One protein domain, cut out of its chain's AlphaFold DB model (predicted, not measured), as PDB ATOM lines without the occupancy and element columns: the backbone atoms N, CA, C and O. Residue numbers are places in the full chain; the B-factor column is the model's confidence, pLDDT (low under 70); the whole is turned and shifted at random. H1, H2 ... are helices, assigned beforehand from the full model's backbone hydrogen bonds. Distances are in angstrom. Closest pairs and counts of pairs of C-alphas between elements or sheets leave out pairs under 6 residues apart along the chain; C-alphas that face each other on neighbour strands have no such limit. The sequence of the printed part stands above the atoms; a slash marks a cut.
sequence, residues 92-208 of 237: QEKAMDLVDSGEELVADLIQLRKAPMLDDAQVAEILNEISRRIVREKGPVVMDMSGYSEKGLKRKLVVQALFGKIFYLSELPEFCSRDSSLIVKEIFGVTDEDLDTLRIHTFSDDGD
ATOM      1  N   GLN A  92      12.449  15.710  56.948       43.94
ATOM      2  CA  GLN A  92      13.897  15.982  56.986       43.94
ATOM      3  C   GLN A  92      14.271  17.272  56.235       43.94
ATOM      4  O   GLN A  92      14.952  18.126  56.800       43.94
ATOM      5  N   GLU A  93      13.728  17.513  55.034       48.16
ATOM      6  CA  GLU A  93      13.880  18.812  54.340       48.16
ATOM      7  C   GLU A  93      13.241  19.995  55.098       48.16
ATOM      8  O   GLU A  93      13.460  21.168  54.765       48.16
ATOM      9  N   LYS A  94      12.409  19.732  56.114       51.59
ATOM     10  CA  LYS A  94      11.790  20.782  56.930       51.59
ATOM     11  C   LYS A  94      12.547  21.148  58.187       51.59
ATOM     12  O   LYS A  94      12.263  22.216  58.726       51.59
ATOM     13  N   ALA A  95      13.567  20.375  58.554       51.78
ATOM     14  CA  ALA A  95      14.526  20.790  59.564       51.78
ATOM     15  C   ALA A  95      15.199  22.121  59.179       51.78
ATOM     16  O   ALA A  95      15.236  23.016  60.007       51.78
ATOM     17  N   MET A  96      15.630  22.319  57.924       50.38
ATOM     18  CA  MET A  96      16.402  23.515  57.521       50.38
ATOM     19  C   MET A  96      15.710  24.865  57.818       50.38
ATOM     20  O   MET A  96      16.319  25.713  58.462       50.38
ATOM     21  N   ASP A  97      14.427  25.056  57.470       50.53
ATOM     22  CA  ASP A  97      13.699  26.308  57.803       50.53
ATOM     23  C   ASP A  97      13.544  26.513  59.334       50.53
ATOM     24  O   ASP A  97      13.448  27.642  59.832       50.53
ATOM     25  N   LEU A  98      13.466  25.406  60.083       52.78
ATOM     26  CA  LEU A  98      13.294  25.349  61.540       52.78
ATOM     27  C   LEU A  98      14.622  25.593  62.288       52.78
ATOM     28  O   LEU A  98      14.640  26.142  63.393       52.78
ATOM     29  N   VAL A  99      15.722  25.172  61.664       50.88
ATOM     30  CA  VAL A  99      17.116  25.328  62.078       50.88
ATOM     31  C   VAL A  99      17.530  26.782  61.894       50.88
ATOM     32  O   VAL A  99      17.752  27.445  62.907       50.88
ATOM     33  N   ASP A 100      17.495  27.319  60.667       54.91
ATOM     34  CA  ASP A 100      17.904  28.700  60.354       54.91
ATOM     35  C   ASP A 100      17.236  29.713  61.296       54.91
ATOM     36  O   ASP A 100      17.897  30.509  61.965       54.91
ATOM     37  N   SER A 101      15.905  29.637  61.413       58.41
ATOM     38  CA  SER A 101      15.130  30.584  62.223       58.41
ATOM     39  C   SER A 101      15.309  30.417  63.737       58.41
ATOM     40  O   SER A 101      15.025  31.353  64.487       58.41
ATOM     41  N   GLY A 102      15.770  29.250  64.202       60.28
ATOM     42  CA  GLY A 102      15.961  28.948  65.619       60.28
ATOM     43  C   GLY A 102      17.407  29.038  66.110       60.28
ATOM     44  O   GLY A 102      17.614  29.218  67.307       60.28
ATOM     45  N   GLU A 103      18.403  28.890  65.238       67.62
ATOM     46  CA  GLU A 103      19.822  28.916  65.613       67.62
ATOM     47  C   GLU A 103      20.409  30.326  65.627       67.62
ATOM     48  O   GLU A 103      21.100  30.658  66.588       67.62
ATOM     49  N   GLU A 104      20.062  31.185  64.659       70.56
ATOM     50  CA  GLU A 104      20.439  32.611  64.677       70.56
ATOM     51  C   GLU A 104      19.991  33.268  65.995       70.56
ATOM     52  O   GLU A 104      20.784  33.879  66.711       70.56
ATOM     53  N   LEU A 105      18.737  33.028  66.387       73.88
ATOM     54  CA  LEU A 105      18.144  33.562  67.611       73.88
ATOM     55  C   LEU A 105      18.815  33.037  68.894       73.88
ATOM     56  O   LEU A 105      19.003  33.798  69.844       73.88
ATOM     57  N   VAL A 106      19.194  31.756  68.942       75.06
ATOM     58  CA  VAL A 106      19.924  31.180  70.087       75.06
ATOM     59  C   VAL A 106      21.363  31.702  70.137       75.06
ATOM     60  O   VAL A 106      21.855  32.031  71.218       75.06
ATOM     61  N   ALA A 107      22.028  31.847  68.988       78.06
ATOM     62  CA  ALA A 107      23.372  32.408  68.896       78.06
ATOM     63  C   ALA A 107      23.410  33.878  69.345       78.06
ATOM     64  O   ALA A 107      24.299  34.256  70.111       78.06
ATOM     65  N   ASP A 108      22.437  34.695  68.938       76.31
ATOM     66  CA  ASP A 108      22.292  36.086  69.382       76.31
ATOM     67  C   ASP A 108      22.011  36.187  70.885       76.31
ATOM     68  O   ASP A 108      22.673  36.956  71.586       76.31
ATOM     69  N   LEU A 109      21.102  35.367  71.422       77.88
ATOM     70  CA  LEU A 109      20.826  35.309  72.863       77.88
ATOM     71  C   LEU A 109      22.076  34.934  73.679       77.88
ATOM     72  O   LEU A 109      22.375  35.569  74.695       77.88
ATOM     73  N   ILE A 110      22.857  33.955  73.215       78.81
ATOM     74  CA  ILE A 110      24.120  33.547  73.849       78.81
ATOM     75  C   ILE A 110      25.196  34.640  73.723       78.81
ATOM     76  O   ILE A 110      25.971  34.841  74.661       78.81
ATOM     77  N   GLN A 111      25.267  35.361  72.601       79.31
ATOM     78  CA  GLN A 111      26.180  36.499  72.433       79.31
ATOM     79  C   GLN A 111      25.810  37.669  73.353       79.31
ATOM     80  O   GLN A 111      26.699  38.249  73.977       79.31
ATOM     81  N   LEU A 112      24.517  37.967  73.503       72.75
ATOM     82  CA  LEU A 112      24.016  38.981  74.431       72.75
ATOM     83  C   LEU A 112      24.412  38.653  75.875       72.75
ATOM     84  O   LEU A 112      25.040  39.485  76.526       72.75
ATOM     85  N   ARG A 113      24.162  37.430  76.367       75.00
ATOM     86  CA  ARG A 113      24.555  37.032  77.738       75.00
ATOM     87  C   ARG A 113      26.076  37.021  77.965       75.00
ATOM     88  O   ARG A 113      26.519  37.142  79.102       75.00
ATOM     89  N   LYS A 114      26.887  36.927  76.902       74.88
ATOM     90  CA  LYS A 114      28.356  37.074  76.959       74.88
ATOM     91  C   LYS A 114      28.830  38.534  77.034       74.88
ATOM     92  O   LYS A 114      30.006  38.759  77.324       74.88
ATOM     93  N   ALA A 115      27.965  39.527  76.812       70.00
ATOM     94  CA  ALA A 115      28.290  40.929  77.061       70.00
ATOM     95  C   ALA A 115      28.220  41.220  78.580       70.00
ATOM     96  O   ALA A 115      27.148  41.093  79.173       70.00
ATOM     97  N   PRO A 116      29.317  41.651  79.237       62.31
ATOM     98  CA  PRO A 116      29.447  41.651  80.705       62.31
ATOM     99  C   PRO A 116      28.706  42.802  81.418       62.31
ATOM    100  O   PRO A 116      29.146  43.272  82.464       62.31
ATOM    101  N   MET A 117      27.619  43.308  80.828       70.81
ATOM    102  CA  MET A 117      26.864  44.483  81.287       70.81
ATOM    103  C   MET A 117      25.339  44.270  81.304       70.81
ATOM    104  O   MET A 117      24.630  45.210  81.648       70.81
ATOM    105  N   LEU A 118      24.836  43.080  80.940       77.00
ATOM    106  CA  LEU A 118      23.407  42.759  81.010       77.00
ATOM    107  C   LEU A 118      23.058  42.045  82.320       77.00
ATOM    108  O   LEU A 118      23.546  40.943  82.577       77.00
ATOM    109  N   ASP A 119      22.185  42.659  83.118       86.69
ATOM    110  CA  ASP A 119      21.587  42.015  84.290       86.69
ATOM    111  C   ASP A 119      20.423  41.076  83.911       86.69
ATOM    112  O   ASP A 119      19.898  41.104  82.794       86.69
ATOM    113  N   ASP A 120      20.016  40.213  84.841       85.88
ATOM    114  CA  ASP A 120      18.985  39.198  84.598       85.88
ATOM    115  C   ASP A 120      17.601  39.797  84.286       85.88
ATOM    116  O   ASP A 120      16.826  39.182  83.552       85.88
ATOM    117  N   ALA A 121      17.288  41.002  84.775       88.19
ATOM    118  CA  ALA A 121      16.030  41.679  84.467       88.19
ATOM    119  C   ALA A 121      16.041  42.261  83.043       88.19
ATOM    120  O   ALA A 121      15.034  42.180  82.339       88.19
ATOM    121  N   GLN A 122      17.186  42.772  82.585       88.25
ATOM    122  CA  GLN A 122      17.398  43.192  81.197       88.25
ATOM    123  C   GLN A 122      17.352  41.996  80.234       88.25
ATOM    124  O   GLN A 122      16.720  42.084  79.181       88.25
ATOM    125  N   VAL A 123      17.953  40.855  80.601       87.12
ATOM    126  CA  VAL A 123      17.833  39.604  79.829       87.12
ATOM    127  C   VAL A 123      16.369  39.158  79.746       87.12
ATOM    128  O   VAL A 123      15.893  38.850  78.652       87.12
ATOM    129  N   ALA A 124      15.620  39.200  80.852       90.44
ATOM    130  CA  ALA A 124      14.191  38.893  80.855       90.44
ATOM    131  C   ALA A 124      13.363  39.878  80.003       90.44
ATOM    132  O   ALA A 124      12.467  39.449  79.273       90.44
ATOM    133  N   GLU A 125      13.657  41.183  80.025       90.94
ATOM    134  CA  GLU A 125      12.992  42.167  79.156       90.94
ATOM    135  C   GLU A 125      13.253  41.886  77.666       90.94
ATOM    136  O   GLU A 125      12.315  41.914  76.863       90.94
ATOM    137  N   ILE A 126      14.497  41.548  77.307       89.12
ATOM    138  CA  ILE A 126      14.897  41.176  75.943       89.12
ATOM    139  C   ILE A 126      14.183  39.892  75.494       89.12
ATOM    140  O   ILE A 126      13.563  39.890  74.429       89.12
ATOM    141  N   LEU A 127      14.195  38.830  76.311       90.94
ATOM    142  CA  LEU A 127      13.486  37.571  76.035       90.94
ATOM    143  C   LEU A 127      11.979  37.801  75.847       90.94
ATOM    144  O   LEU A 127      11.384  37.303  74.888       90.94
ATOM    145  N   ASN A 128      11.362  38.604  76.718       93.19
ATOM    146  CA  ASN A 128       9.952  38.972  76.614       93.19
ATOM    147  C   ASN A 128       9.661  39.791  75.337       93.19
ATOM    148  O   ASN A 128       8.626  39.588  74.702       93.19
ATOM    149  N   GLU A 129      10.541  40.704  74.912       93.44
ATOM    150  CA  GLU A 129      10.346  41.471  73.671       93.44
ATOM    151  C   GLU A 129      10.539  40.627  72.407       93.44
ATOM    152  O   GLU A 129       9.746  40.748  71.471       93.44
ATOM    153  N   ILE A 130      11.531  39.735  72.387       91.19
ATOM    154  CA  ILE A 130      11.731  38.757  71.309       91.19
ATOM    155  C   ILE A 130      10.493  37.855  71.187       91.19
ATOM    156  O   ILE A 130       9.922  37.737  70.101       91.19
ATOM    157  N   SER A 131      10.000  37.329  72.312       93.81
ATOM    158  CA  SER A 131       8.766  36.532  72.376       93.81
ATOM    159  C   SER A 131       7.569  37.295  71.795       93.81
ATOM    160  O   SER A 131       6.865  36.789  70.918       93.81
ATOM    161  N   ARG A 132       7.372  38.564  72.192       95.44
ATOM    162  CA  ARG A 132       6.301  39.419  71.646       95.44
ATOM    163  C   ARG A 132       6.435  39.645  70.140       95.44
ATOM    164  O   ARG A 132       5.413  39.746  69.465       95.44
ATOM    165  N   ARG A 133       7.649  39.748  69.592       92.88
ATOM    166  CA  ARG A 133       7.868  39.899  68.139       92.88
ATOM    167  C   ARG A 133       7.494  38.633  67.378       92.88
ATOM    168  O   ARG A 133       6.734  38.731  66.419       92.88
ATOM    169  N   ILE A 134       7.934  37.465  67.850       91.31
ATOM    170  CA  ILE A 134       7.598  36.170  67.239       91.31
ATOM    171  C   ILE A 134       6.080  35.970  67.219       91.31
ATOM    172  O   ILE A 134       5.522  35.667  66.167       91.31
ATOM    173  N   VAL A 135       5.389  36.228  68.334       94.00
ATOM    174  CA  VAL A 135       3.928  36.056  68.413       94.00
ATOM    175  C   VAL A 135       3.167  37.079  67.557       94.00
ATOM    176  O   VAL A 135       2.158  36.723  66.950       94.00
ATOM    177  N   ARG A 136       3.661  38.319  67.414       93.56
ATOM    178  CA  ARG A 136       3.086  39.316  66.481       93.56
ATOM    179  C   ARG A 136       3.222  38.912  65.007       93.56
ATOM    180  O   ARG A 136       2.363  39.277  64.211       93.56
ATOM    181  N   GLU A 137       4.294  38.214  64.635       88.94
ATOM    182  CA  GLU A 137       4.613  37.875  63.239       88.94
ATOM    183  C   GLU A 137       4.071  36.493  62.820       88.94
ATOM    184  O   GLU A 137       3.486  36.336  61.746       88.94
ATOM    185  N   LYS A 138       4.250  35.483  63.680       88.62
ATOM    186  CA  LYS A 138       3.972  34.063  63.399       88.62
ATOM    187  C   LYS A 138       2.745  33.523  64.159       88.62
ATOM    188  O   LYS A 138       2.219  32.466  63.801       88.62
ATOM    189  N   GLY A 139       2.239  34.272  65.143       92.00
ATOM    190  CA  GLY A 139       1.134  33.891  66.030       92.00
ATOM    191  C   GLY A 139       1.588  33.121  67.280       92.00
ATOM    192  O   GLY A 139       2.764  32.777  67.391       92.00
ATOM    193  N   PRO A 140       0.668  32.835  68.221       93.88
ATOM    194  CA  PRO A 140       0.955  32.035  69.414       93.88
ATOM    195  C   PRO A 140       1.211  30.560  69.069       93.88
ATOM    196  O   PRO A 140       0.899  30.102  67.954       93.88
ATOM    197  N   VAL A 141       1.737  29.819  70.049       93.56
ATOM    198  CA  VAL A 141       1.799  28.351  70.010       93.56
ATOM    199  C   VAL A 141       0.385  27.799  69.831       93.56
ATOM    200  O   VAL A 141      -0.603  28.391  70.261       93.56
ATOM    201  N   VAL A 142       0.283  26.679  69.123       90.88
ATOM    202  CA  VAL A 142      -0.948  25.901  68.998       90.88
ATOM    203  C   VAL A 142      -0.565  24.437  69.154       90.88
ATOM    204  O   VAL A 142       0.426  24.008  68.565       90.88
ATOM    205  N   MET A 143      -1.329  23.707  69.963       87.56
ATOM    206  CA  MET A 143      -1.089  22.291  70.257       87.56
ATOM    207  C   MET A 143      -1.783  21.379  69.243       87.56
ATOM    208  O   MET A 143      -1.156  20.469  68.710       87.56
ATOM    209  N   ASP A 144      -3.050  21.658  68.911       87.81
ATOM    210  CA  ASP A 144      -3.757  20.932  67.852       87.81
ATOM    211  C   ASP A 144      -3.338  21.421  66.456       87.81
ATOM    212  O   ASP A 144      -3.577  22.564  66.062       87.81
ATOM    213  N   MET A 145      -2.724  20.518  65.699       83.31
ATOM    214  CA  MET A 145      -2.278  20.739  64.325       83.31
ATOM    215  C   MET A 145      -3.343  20.374  63.276       83.31
ATOM    216  O   MET A 145      -3.104  20.546  62.078       83.31
ATOM    217  N   SER A 146      -4.520  19.889  63.692       84.50
ATOM    218  CA  SER A 146      -5.605  19.516  62.785       84.50
ATOM    219  C   SER A 146      -6.138  20.712  61.976       84.50
ATOM    220  O   SER A 146      -6.113  21.865  62.406       84.50
ATOM    221  N   GLY A 147      -6.583  20.452  60.743       86.69
ATOM    222  CA  GLY A 147      -7.182  21.466  59.862       86.69
ATOM    223  C   GLY A 147      -6.229  22.528  59.288       86.69
ATOM    224  O   GLY A 147      -6.664  23.334  58.463       86.69
ATOM    225  N   TYR A 148      -4.945  22.544  59.659       84.00
ATOM    226  CA  TYR A 148      -3.961  23.437  59.045       84.00
ATOM    227  C   TYR A 148      -3.566  22.963  57.643       84.00
ATOM    228  O   TYR A 148      -3.327  21.783  57.405       84.00
ATOM    229  N   SER A 149      -3.413  23.908  56.711       88.00
ATOM    230  CA  SER A 149      -2.685  23.631  55.472       88.00
ATOM    231  C   SER A 149      -1.203  23.412  55.776       88.00
ATOM    232  O   SER A 149      -0.664  23.992  56.714       88.00
ATOM    233  N   GLU A 150      -0.521  22.635  54.942       81.69
ATOM    234  CA  GLU A 150       0.909  22.313  55.043       81.69
ATOM    235  C   GLU A 150       1.805  23.543  55.345       81.69
ATOM    236  O   GLU A 150       2.642  23.517  56.246       81.69
ATOM    237  N   LYS A 151       1.576  24.677  54.666       81.06
ATOM    238  CA  LYS A 151       2.308  25.944  54.901       81.06
ATOM    239  C   LYS A 151       1.949  26.636  56.225       81.06
ATOM    240  O   LYS A 151       2.751  27.407  56.749       81.06
ATOM    241  N   GLY A 152       0.755  26.387  56.761       83.56
ATOM    242  CA  GLY A 152       0.343  26.809  58.101       83.56
ATOM    243  C   GLY A 152       0.950  25.923  59.190       83.56
ATOM    244  O   GLY A 152       1.529  26.446  60.140       83.56
ATOM    245  N   LEU A 153       0.898  24.602  58.998       84.94
ATOM    246  CA  LEU A 153       1.489  23.583  59.867       84.94
ATOM    247  C   LEU A 153       2.985  23.834  60.088       84.94
ATOM    248  O   LEU A 153       3.432  23.978  61.223       84.94
ATOM    249  N   LYS A 154       3.739  24.016  58.996       82.31
ATOM    250  CA  LYS A 154       5.175  24.337  59.029       82.31
ATOM    251  C   LYS A 154       5.461  25.605  59.851       82.31
ATOM    252  O   LYS A 154       6.393  25.625  60.647       82.31
ATOM    253  N   ARG A 155       4.603  26.632  59.769       83.88
ATOM    254  CA  ARG A 155       4.719  27.847  60.601       83.88
ATOM    255  C   ARG A 155       4.397  27.599  62.082       83.88
ATOM    256  O   ARG A 155       4.986  28.262  62.931       83.88
ATOM    257  N   LYS A 156       3.490  26.672  62.410       87.50
ATOM    258  CA  LYS A 156       3.188  26.300  63.804       87.50
ATOM    259  C   LYS A 156       4.307  25.489  64.452       87.50
ATOM    260  O   LYS A 156       4.666  25.804  65.583       87.50
ATOM    261  N   LEU A 157       4.925  24.568  63.713       86.25
ATOM    262  CA  LEU A 157       6.127  23.852  64.156       86.25
ATOM    263  C   LEU A 157       7.287  24.821  64.455       86.25
ATOM    264  O   LEU A 157       7.876  24.743  65.529       86.25
ATOM    265  N   VAL A 158       7.546  25.808  63.580       86.50
ATOM    266  CA  VAL A 158       8.541  26.875  63.845       86.50
ATOM    267  C   VAL A 158       8.244  27.609  65.159       86.50
ATOM    268  O   VAL A 158       9.155  27.860  65.941       86.50
ATOM    269  N   VAL A 159       6.980  27.945  65.439       90.69
ATOM    270  CA  VAL A 159       6.603  28.648  66.680       90.69
ATOM    271  C   VAL A 159       6.771  27.767  67.923       90.69
ATOM    272  O   VAL A 159       7.251  28.268  68.935       90.69
ATOM    273  N   GLN A 160       6.443  26.472  67.852       90.44
ATOM    274  CA  GLN A 160       6.704  25.522  68.942       90.44
ATOM    275  C   GLN A 160       8.207  25.380  69.226       90.44
ATOM    276  O   GLN A 160       8.621  25.506  70.376       90.44
ATOM    277  N   ALA A 161       9.033  25.198  68.190       86.75
ATOM    278  CA  ALA A 161      10.483  25.055  68.334       86.75
ATOM    279  C   ALA A 161      11.158  26.340  68.851       86.75
ATOM    280  O   ALA A 161      12.027  26.278  69.721       86.75
ATOM    281  N   LEU A 162      10.729  27.514  68.371       89.12
ATOM    282  CA  LEU A 162      11.182  28.810  68.888       89.12
ATOM    283  C   LEU A 162      10.805  28.997  70.359       89.12
ATOM    284  O   LEU A 162      11.647  29.416  71.151       89.12
ATOM    285  N   PHE A 163       9.566  28.666  70.731       91.69
ATOM    286  CA  PHE A 163       9.133  28.695  72.124       91.69
ATOM    287  C   PHE A 163       9.978  27.754  72.992       91.69
ATOM    288  O   PHE A 163      10.502  28.198  74.008       91.69
ATOM    289  N   GLY A 164      10.178  26.499  72.572       88.62
ATOM    290  CA  GLY A 164      10.991  25.516  73.294       88.62
ATOM    291  C   GLY A 164      12.431  25.990  73.511       88.62
ATOM    292  O   GLY A 164      12.910  25.985  74.644       88.62
ATOM    293  N   LYS A 165      13.091  26.498  72.458       87.06
ATOM    294  CA  LYS A 165      14.454  27.062  72.531       87.06
ATOM    295  C   LYS A 165      14.535  28.275  73.474       87.06
ATOM    296  O   LYS A 165      15.421  28.323  74.326       87.06
ATOM    297  N   ILE A 166      13.607  29.233  73.370       88.88
ATOM    298  CA  ILE A 166      13.563  30.432  74.232       88.88
ATOM    299  C   ILE A 166      13.268  30.058  75.689       88.88
ATOM    300  O   ILE A 166      13.926  30.560  76.600       88.88
ATOM    301  N   PHE A 167      12.293  29.174  75.918       89.12
ATOM    302  CA  PHE A 167      11.892  28.773  77.259       89.12
ATOM    303  C   PHE A 167      12.988  27.957  77.953       89.12
ATOM    304  O   PHE A 167      13.321  28.268  79.095       89.12
ATOM    305  N   TYR A 168      13.628  27.013  77.252       87.50
ATOM    306  CA  TYR A 168      14.776  26.263  77.770       87.50
ATOM    307  C   TYR A 168      15.923  27.189  78.195       87.50
ATOM    308  O   TYR A 168      16.393  27.085  79.326       87.50
ATOM    309  N   LEU A 169      16.319  28.153  77.348       84.38
ATOM    310  CA  LEU A 169      17.319  29.159  77.727       84.38
ATOM    311  C   LEU A 169      16.895  29.959  78.969       84.38
ATOM    312  O   LEU A 169      17.741  30.293  79.789       84.38
ATOM    313  N   SER A 170      15.600  30.234  79.142       86.31
ATOM    314  CA  SER A 170      15.078  30.934  80.322       86.31
ATOM    315  C   SER A 170      14.981  30.073  81.595       86.31
ATOM    316  O   SER A 170      14.849  30.631  82.681       86.31
ATOM    317  N   GLU A 171      15.074  28.738  81.498       84.94
ATOM    318  CA  GLU A 171      15.184  27.848  82.667       84.94
ATOM    319  C   GLU A 171      16.626  27.721  83.197       84.94
ATOM    320  O   GLU A 171      16.808  27.287  84.340       84.94
ATOM    321  N   LEU A 172      17.644  28.070  82.395       84.12
ATOM    322  CA  LEU A 172      19.057  27.923  82.759       84.12
ATOM    323  C   LEU A 172      19.499  29.015  83.755       84.12
ATOM    324  O   LEU A 172      19.484  30.200  83.400       84.12
ATOM    325  N   PRO A 173      19.965  28.660  84.971       80.06
ATOM    326  CA  PRO A 173      20.337  29.637  85.998       80.06
ATOM    327  C   PRO A 173      21.565  30.482  85.623       80.06
ATOM    328  O   PRO A 173      21.742  31.579  86.146       80.06
ATOM    329  N   GLU A 174      22.403  30.022  84.693       81.19
ATOM    330  CA  GLU A 174      23.507  30.803  84.125       81.19
ATOM    331  C   GLU A 174      23.001  31.914  83.186       81.19
ATOM    332  O   GLU A 174      23.656  32.947  83.010       81.19
ATOM    333  N   PHE A 175      21.831  31.716  82.572       80.06
ATOM    334  CA  PHE A 175      21.279  32.592  81.544       80.06
ATOM    335  C   PHE A 175      20.275  33.605  82.108       80.06
ATOM    336  O   PHE A 175      20.355  34.783  81.760       80.06
ATOM    337  N   CYS A 176      19.366  33.179  82.990       81.62
ATOM    338  CA  CYS A 176      18.410  34.069  83.648       81.62
ATOM    339  C   CYS A 176      17.899  33.480  84.976       81.62
ATOM    340  O   CYS A 176      17.457  32.334  85.033       81.62
ATOM    341  N   SER A 177      17.921  34.265  86.055       83.56
ATOM    342  CA  SER A 177      17.363  33.862  87.351       83.56
ATOM    343  C   SER A 177      15.839  33.708  87.300       83.56
ATOM    344  O   SER A 177      15.128  34.553  86.749       83.56
ATOM    345  N   ARG A 178      15.325  32.664  87.966       73.00
ATOM    346  CA  ARG A 178      13.888  32.322  88.029       73.00
ATOM    347  C   ARG A 178      12.987  33.398  88.644       73.00
ATOM    348  O   ARG A 178      11.797  33.403  88.356       73.00
ATOM    349  N   ASP A 179      13.541  34.302  89.451       70.19
ATOM    350  CA  ASP A 179      12.800  35.402  90.091       70.19
ATOM    351  C   ASP A 179      12.641  36.645  89.184       70.19
ATOM    352  O   ASP A 179      12.111  37.674  89.609       70.19
ATOM    353  N   SER A 180      13.128  36.584  87.940       73.25
ATOM    354  CA  SER A 180      12.957  37.646  86.946       73.25
ATOM    355  C   SER A 180      11.540  37.659  86.352       73.25
ATOM    356  O   SER A 180      10.828  36.656  86.350       73.25
ATOM    357  N   SER A 181      11.117  38.805  85.806       84.94
ATOM    358  CA  SER A 181       9.765  39.026  85.258       84.94
ATOM    359  C   SER A 181       9.518  38.346  83.897       84.94
ATOM    360  O   SER A 181       8.987  38.963  82.970       84.94
ATOM    361  N   LEU A 182       9.939  37.092  83.734       90.06
ATOM    362  CA  LEU A 182       9.717  36.278  82.541       90.06
ATOM    363  C   LEU A 182       8.239  35.894  82.411       90.06
ATOM    364  O   LEU A 182       7.679  35.218  83.268       90.06
ATOM    365  N   ILE A 183       7.627  36.275  81.291       92.19
ATOM    366  CA  ILE A 183       6.231  35.956  80.946       92.19
ATOM    367  C   ILE A 183       6.143  35.246  79.587       92.19
ATOM    368  O   ILE A 183       5.147  35.336  78.875       92.19
ATOM    369  N   VAL A 184       7.201  34.517  79.209       92.62
ATOM    370  CA  VAL A 184       7.322  33.809  77.920       92.62
ATOM    371  C   VAL A 184       6.150  32.841  77.697       92.62
ATOM    372  O   VAL A 184       5.553  32.858  76.622       92.62
ATOM    373  N   LYS A 185       5.769  32.058  78.721       93.81
ATOM    374  CA  LYS A 185       4.611  31.141  78.681       93.81
ATOM    375  C   LYS A 185       3.313  31.874  78.312       93.81
ATOM    376  O   LYS A 185       2.641  31.502  77.355       93.81
ATOM    377  N   GLU A 186       3.021  32.971  79.017       94.44
ATOM    378  CA  GLU A 186       1.837  33.814  78.795       94.44
ATOM    379  C   GLU A 186       1.846  34.454  77.398       94.44
ATOM    380  O   GLU A 186       0.839  34.403  76.692       94.44
ATOM    381  N   ILE A 187       2.988  34.998  76.957       95.38
ATOM    382  CA  ILE A 187       3.133  35.628  75.635       95.38
ATOM    383  C   ILE A 187       2.832  34.635  74.506       95.38
ATOM    384  O   ILE A 187       2.152  34.996  73.545       95.38
ATOM    385  N   PHE A 188       3.342  33.404  74.601       95.31
ATOM    386  CA  PHE A 188       3.125  32.368  73.589       95.31
ATOM    387  C   PHE A 188       1.790  31.621  73.732       95.31
ATOM    388  O   PHE A 188       1.413  30.924  72.788       95.31
ATOM    389  N   GLY A 189       1.064  31.800  74.841       94.44
ATOM    390  CA  GLY A 189      -0.227  31.156  75.110       94.44
ATOM    391  C   GLY A 189      -0.119  29.696  75.561       94.44
ATOM    392  O   GLY A 189      -1.002  28.909  75.238       94.44
ATOM    393  N   VAL A 190       0.965  29.339  76.254       93.62
ATOM    394  CA  VAL A 190       1.315  27.963  76.648       93.62
ATOM    395  C   VAL A 190       1.002  27.742  78.131       93.62
ATOM    396  O   VAL A 190       1.444  28.529  78.972       93.62
ATOM    397  N   THR A 191       0.251  26.687  78.454       91.56
ATOM    398  CA  THR A 191      -0.030  26.262  79.842       91.56
ATOM    399  C   THR A 191       1.117  25.430  80.423       91.56
ATOM    400  O   THR A 191       2.006  25.009  79.688       91.56
ATOM    401  N   ASP A 192       1.131  25.183  81.736       89.12
ATOM    402  CA  ASP A 192       2.170  24.337  82.339       89.12
ATOM    403  C   ASP A 192       2.032  22.866  81.902       89.12
ATOM    404  O   ASP A 192       3.034  22.175  81.731       89.12
ATOM    405  N   GLU A 193       0.809  22.419  81.616       87.38
ATOM    406  CA  GLU A 193       0.481  21.107  81.057       87.38
ATOM    407  C   GLU A 193       0.974  20.935  79.604       87.38
ATOM    408  O   GLU A 193       1.409  19.851  79.205       87.38
ATOM    409  N   ASP A 194       0.961  22.008  78.808       88.25
ATOM    410  CA  ASP A 194       1.493  22.001  77.440       88.25
ATOM    411  C   ASP A 194       3.026  21.863  77.414       88.25
ATOM    412  O   ASP A 194       3.579  21.316  76.453       88.25
ATOM    413  N   LEU A 195       3.728  22.342  78.454       87.38
ATOM    414  CA  LEU A 195       5.195  22.317  78.524       87.38
ATOM    415  C   LEU A 195       5.747  20.903  78.448       87.38
ATOM    416  O   LEU A 195       6.681  20.680  77.686       87.38
ATOM    417  N   ASP A 196       5.186  19.957  79.202       80.81
ATOM    418  CA  ASP A 196       5.673  18.573  79.220       80.81
ATOM    419  C   ASP A 196       5.567  17.933  77.826       80.81
ATOM    420  O   ASP A 196       6.478  17.230  77.385       80.81
ATOM    421  N   THR A 197       4.510  18.269  77.081       80.38
ATOM    422  CA  THR A 197       4.308  17.823  75.693       80.38
ATOM    423  C   THR A 197       5.316  18.477  74.738       80.38
ATOM    424  O   THR A 197       5.980  17.795  73.955       80.38
ATOM    425  N   LEU A 198       5.488  19.802  74.814       78.75
ATOM    426  CA  LEU A 198       6.423  20.559  73.967       78.75
ATOM    427  C   LEU A 198       7.893  20.218  74.259       78.75
ATOM    428  O   LEU A 198       8.725  20.227  73.349       78.75
ATOM    429  N   ARG A 199       8.217  19.883  75.513       73.81
ATOM    430  CA  ARG A 199       9.555  19.476  75.961       73.81
ATOM    431  C   ARG A 199       9.971  18.171  75.288       73.81
ATOM    432  O   ARG A 199      11.071  18.117  74.751       73.81
ATOM    433  N   ILE A 200       9.084  17.172  75.231       58.41
ATOM    434  CA  ILE A 200       9.335  15.904  74.522       58.41
ATOM    435  C   ILE A 200       9.649  16.173  73.044       58.41
ATOM    436  O   ILE A 200      10.710  15.784  72.566       58.41
ATOM    437  N   HIS A 201       8.802  16.931  72.342       51.12
ATOM    438  CA  HIS A 201       9.017  17.244  70.921       51.12
ATOM    439  C   HIS A 201      10.236  18.140  70.632       51.12
ATOM    440  O   HIS A 201      10.685  18.191  69.492       51.12
ATOM    441  N   THR A 202      10.793  18.823  71.640       55.00
ATOM    442  CA  THR A 202      12.057  19.573  71.515       55.00
ATOM    443  C   THR A 202      13.289  18.675  71.720       55.00
ATOM    444  O   THR A 202      14.379  19.048  71.299       55.00
ATOM    445  N   PHE A 203      13.128  17.500  72.345       50.72
ATOM    446  CA  PHE A 203      14.205  16.532  72.597       50.72
ATOM    447  C   PHE A 203      14.126  15.249  71.751       50.72
ATOM    448  O   PHE A 203      15.095  14.497  71.744       50.72
ATOM    449  N   SER A 204      13.067  15.038  70.959       45.56
ATOM    450  CA  SER A 204      13.058  14.101  69.812       45.56
ATOM    451  C   SER A 204      13.841  14.637  68.598       45.56
ATOM    452  O   SER A 204      13.469  14.427  67.445       45.56
ATOM    453  N   ASP A 205      14.943  15.337  68.863       47.03
ATOM    454  CA  ASP A 205      16.084  15.396  67.956       47.03
ATOM    455  C   ASP A 205      16.812  14.053  68.116       47.03
ATOM    456  O   ASP A 205      17.697  13.912  68.961       47.03
ATOM    457  N   ASP A 206      16.327  13.024  67.409       47.78
ATOM    458  CA  ASP A 206      16.700  11.616  67.613       47.78
ATOM    459  C   ASP A 206      18.145  11.317  67.162       47.78
ATOM    460  O   ASP A 206      18.418  10.643  66.168       47.78
ATOM    461  N   GLY A 207      19.102  11.771  67.965       51.12
ATOM    462  CA  GLY A 207      19.616  10.879  69.003       51.12
ATOM    463  C   GLY A 207      20.540   9.747  68.556       51.12
ATOM    464  O   GLY A 207      21.053   9.043  69.422       51.12
ATOM    465  N   ASP A 208      20.833   9.590  67.264       49.62
ATOM    466  CA  ASP A 208      21.797   8.594  66.776       49.62
ATOM    467  C   ASP A 208      23.263   9.064  66.914       49.62
ATOM    468  O   ASP A 208      24.099   8.991  66.005       49.62
TER     469      ASP A 208
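Overview. This is residues 92 to 208 of the 237 residues of an uncharacterized protein of Nelumbo nucifera (UniProt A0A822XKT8). Three long helices, H1, H2 and H3, lie side by side with their centres in a triangle, H1 and H2 each packed on H3. The short H4 packs on H2 and H3, and H5 crosses H3 about perpendicular to it, at 79 degrees. The printed part has 117 residues with five named helices, H1 to H5 in chain order, and no named strand; the class is all helix. It is compact, with a radius of gyration of the C-alphas of 14.4 A, and only just elongated, spanning 45 by 29 by 26 A.

Along the chain. H3, residues 150 to 171, is 31.6 A long and begins at C-alpha 150 (0.909, 22.313, 55.043). H1, residues 92 to 113, measures 31.4 A, with a kink of 36 degrees near residue 99. H2, residues 120 to 138, measures 26.5 A. H4 is residues 184 to 188. H5, residues 192 to 203, ends at C-alpha 203 (14.205, 16.532, 72.597).

Arrangement. H3 is the hub, touching four helices. H1 touches it at Leu 98 and Val 158, the closest C-alphas at 5.5 A, the same way at a shallow tilt of 30 degrees. H2 and H3 form a helical hairpin, opposite ways at 5 degrees; their closest C-alphas, Lys 138 and Val 159, are 6.9 A apart. Residues 198 to 202 of H5 touch H3, about perpendicular at 79 degrees, closest at C-alphas 164 and 202, 6.3 A. H4 touches H2 at C-alphas 128 and 184, their closest, 5.9 A. In H2 and H4 every O i to N i+4 pair is within hydrogen-bond range; H1 has 12 of 18, H3 17 of 18, H5 6 of 8.

Size, cuts and confidence. The farthest C-alphas, Pro 116 and Gly 147, are 46.7 A apart. The printed part has no cut. The links H2 to H3 and H3 to H4 are long. pLDDT is under 70 at residues 92 to 103, 116 and 200 to 208.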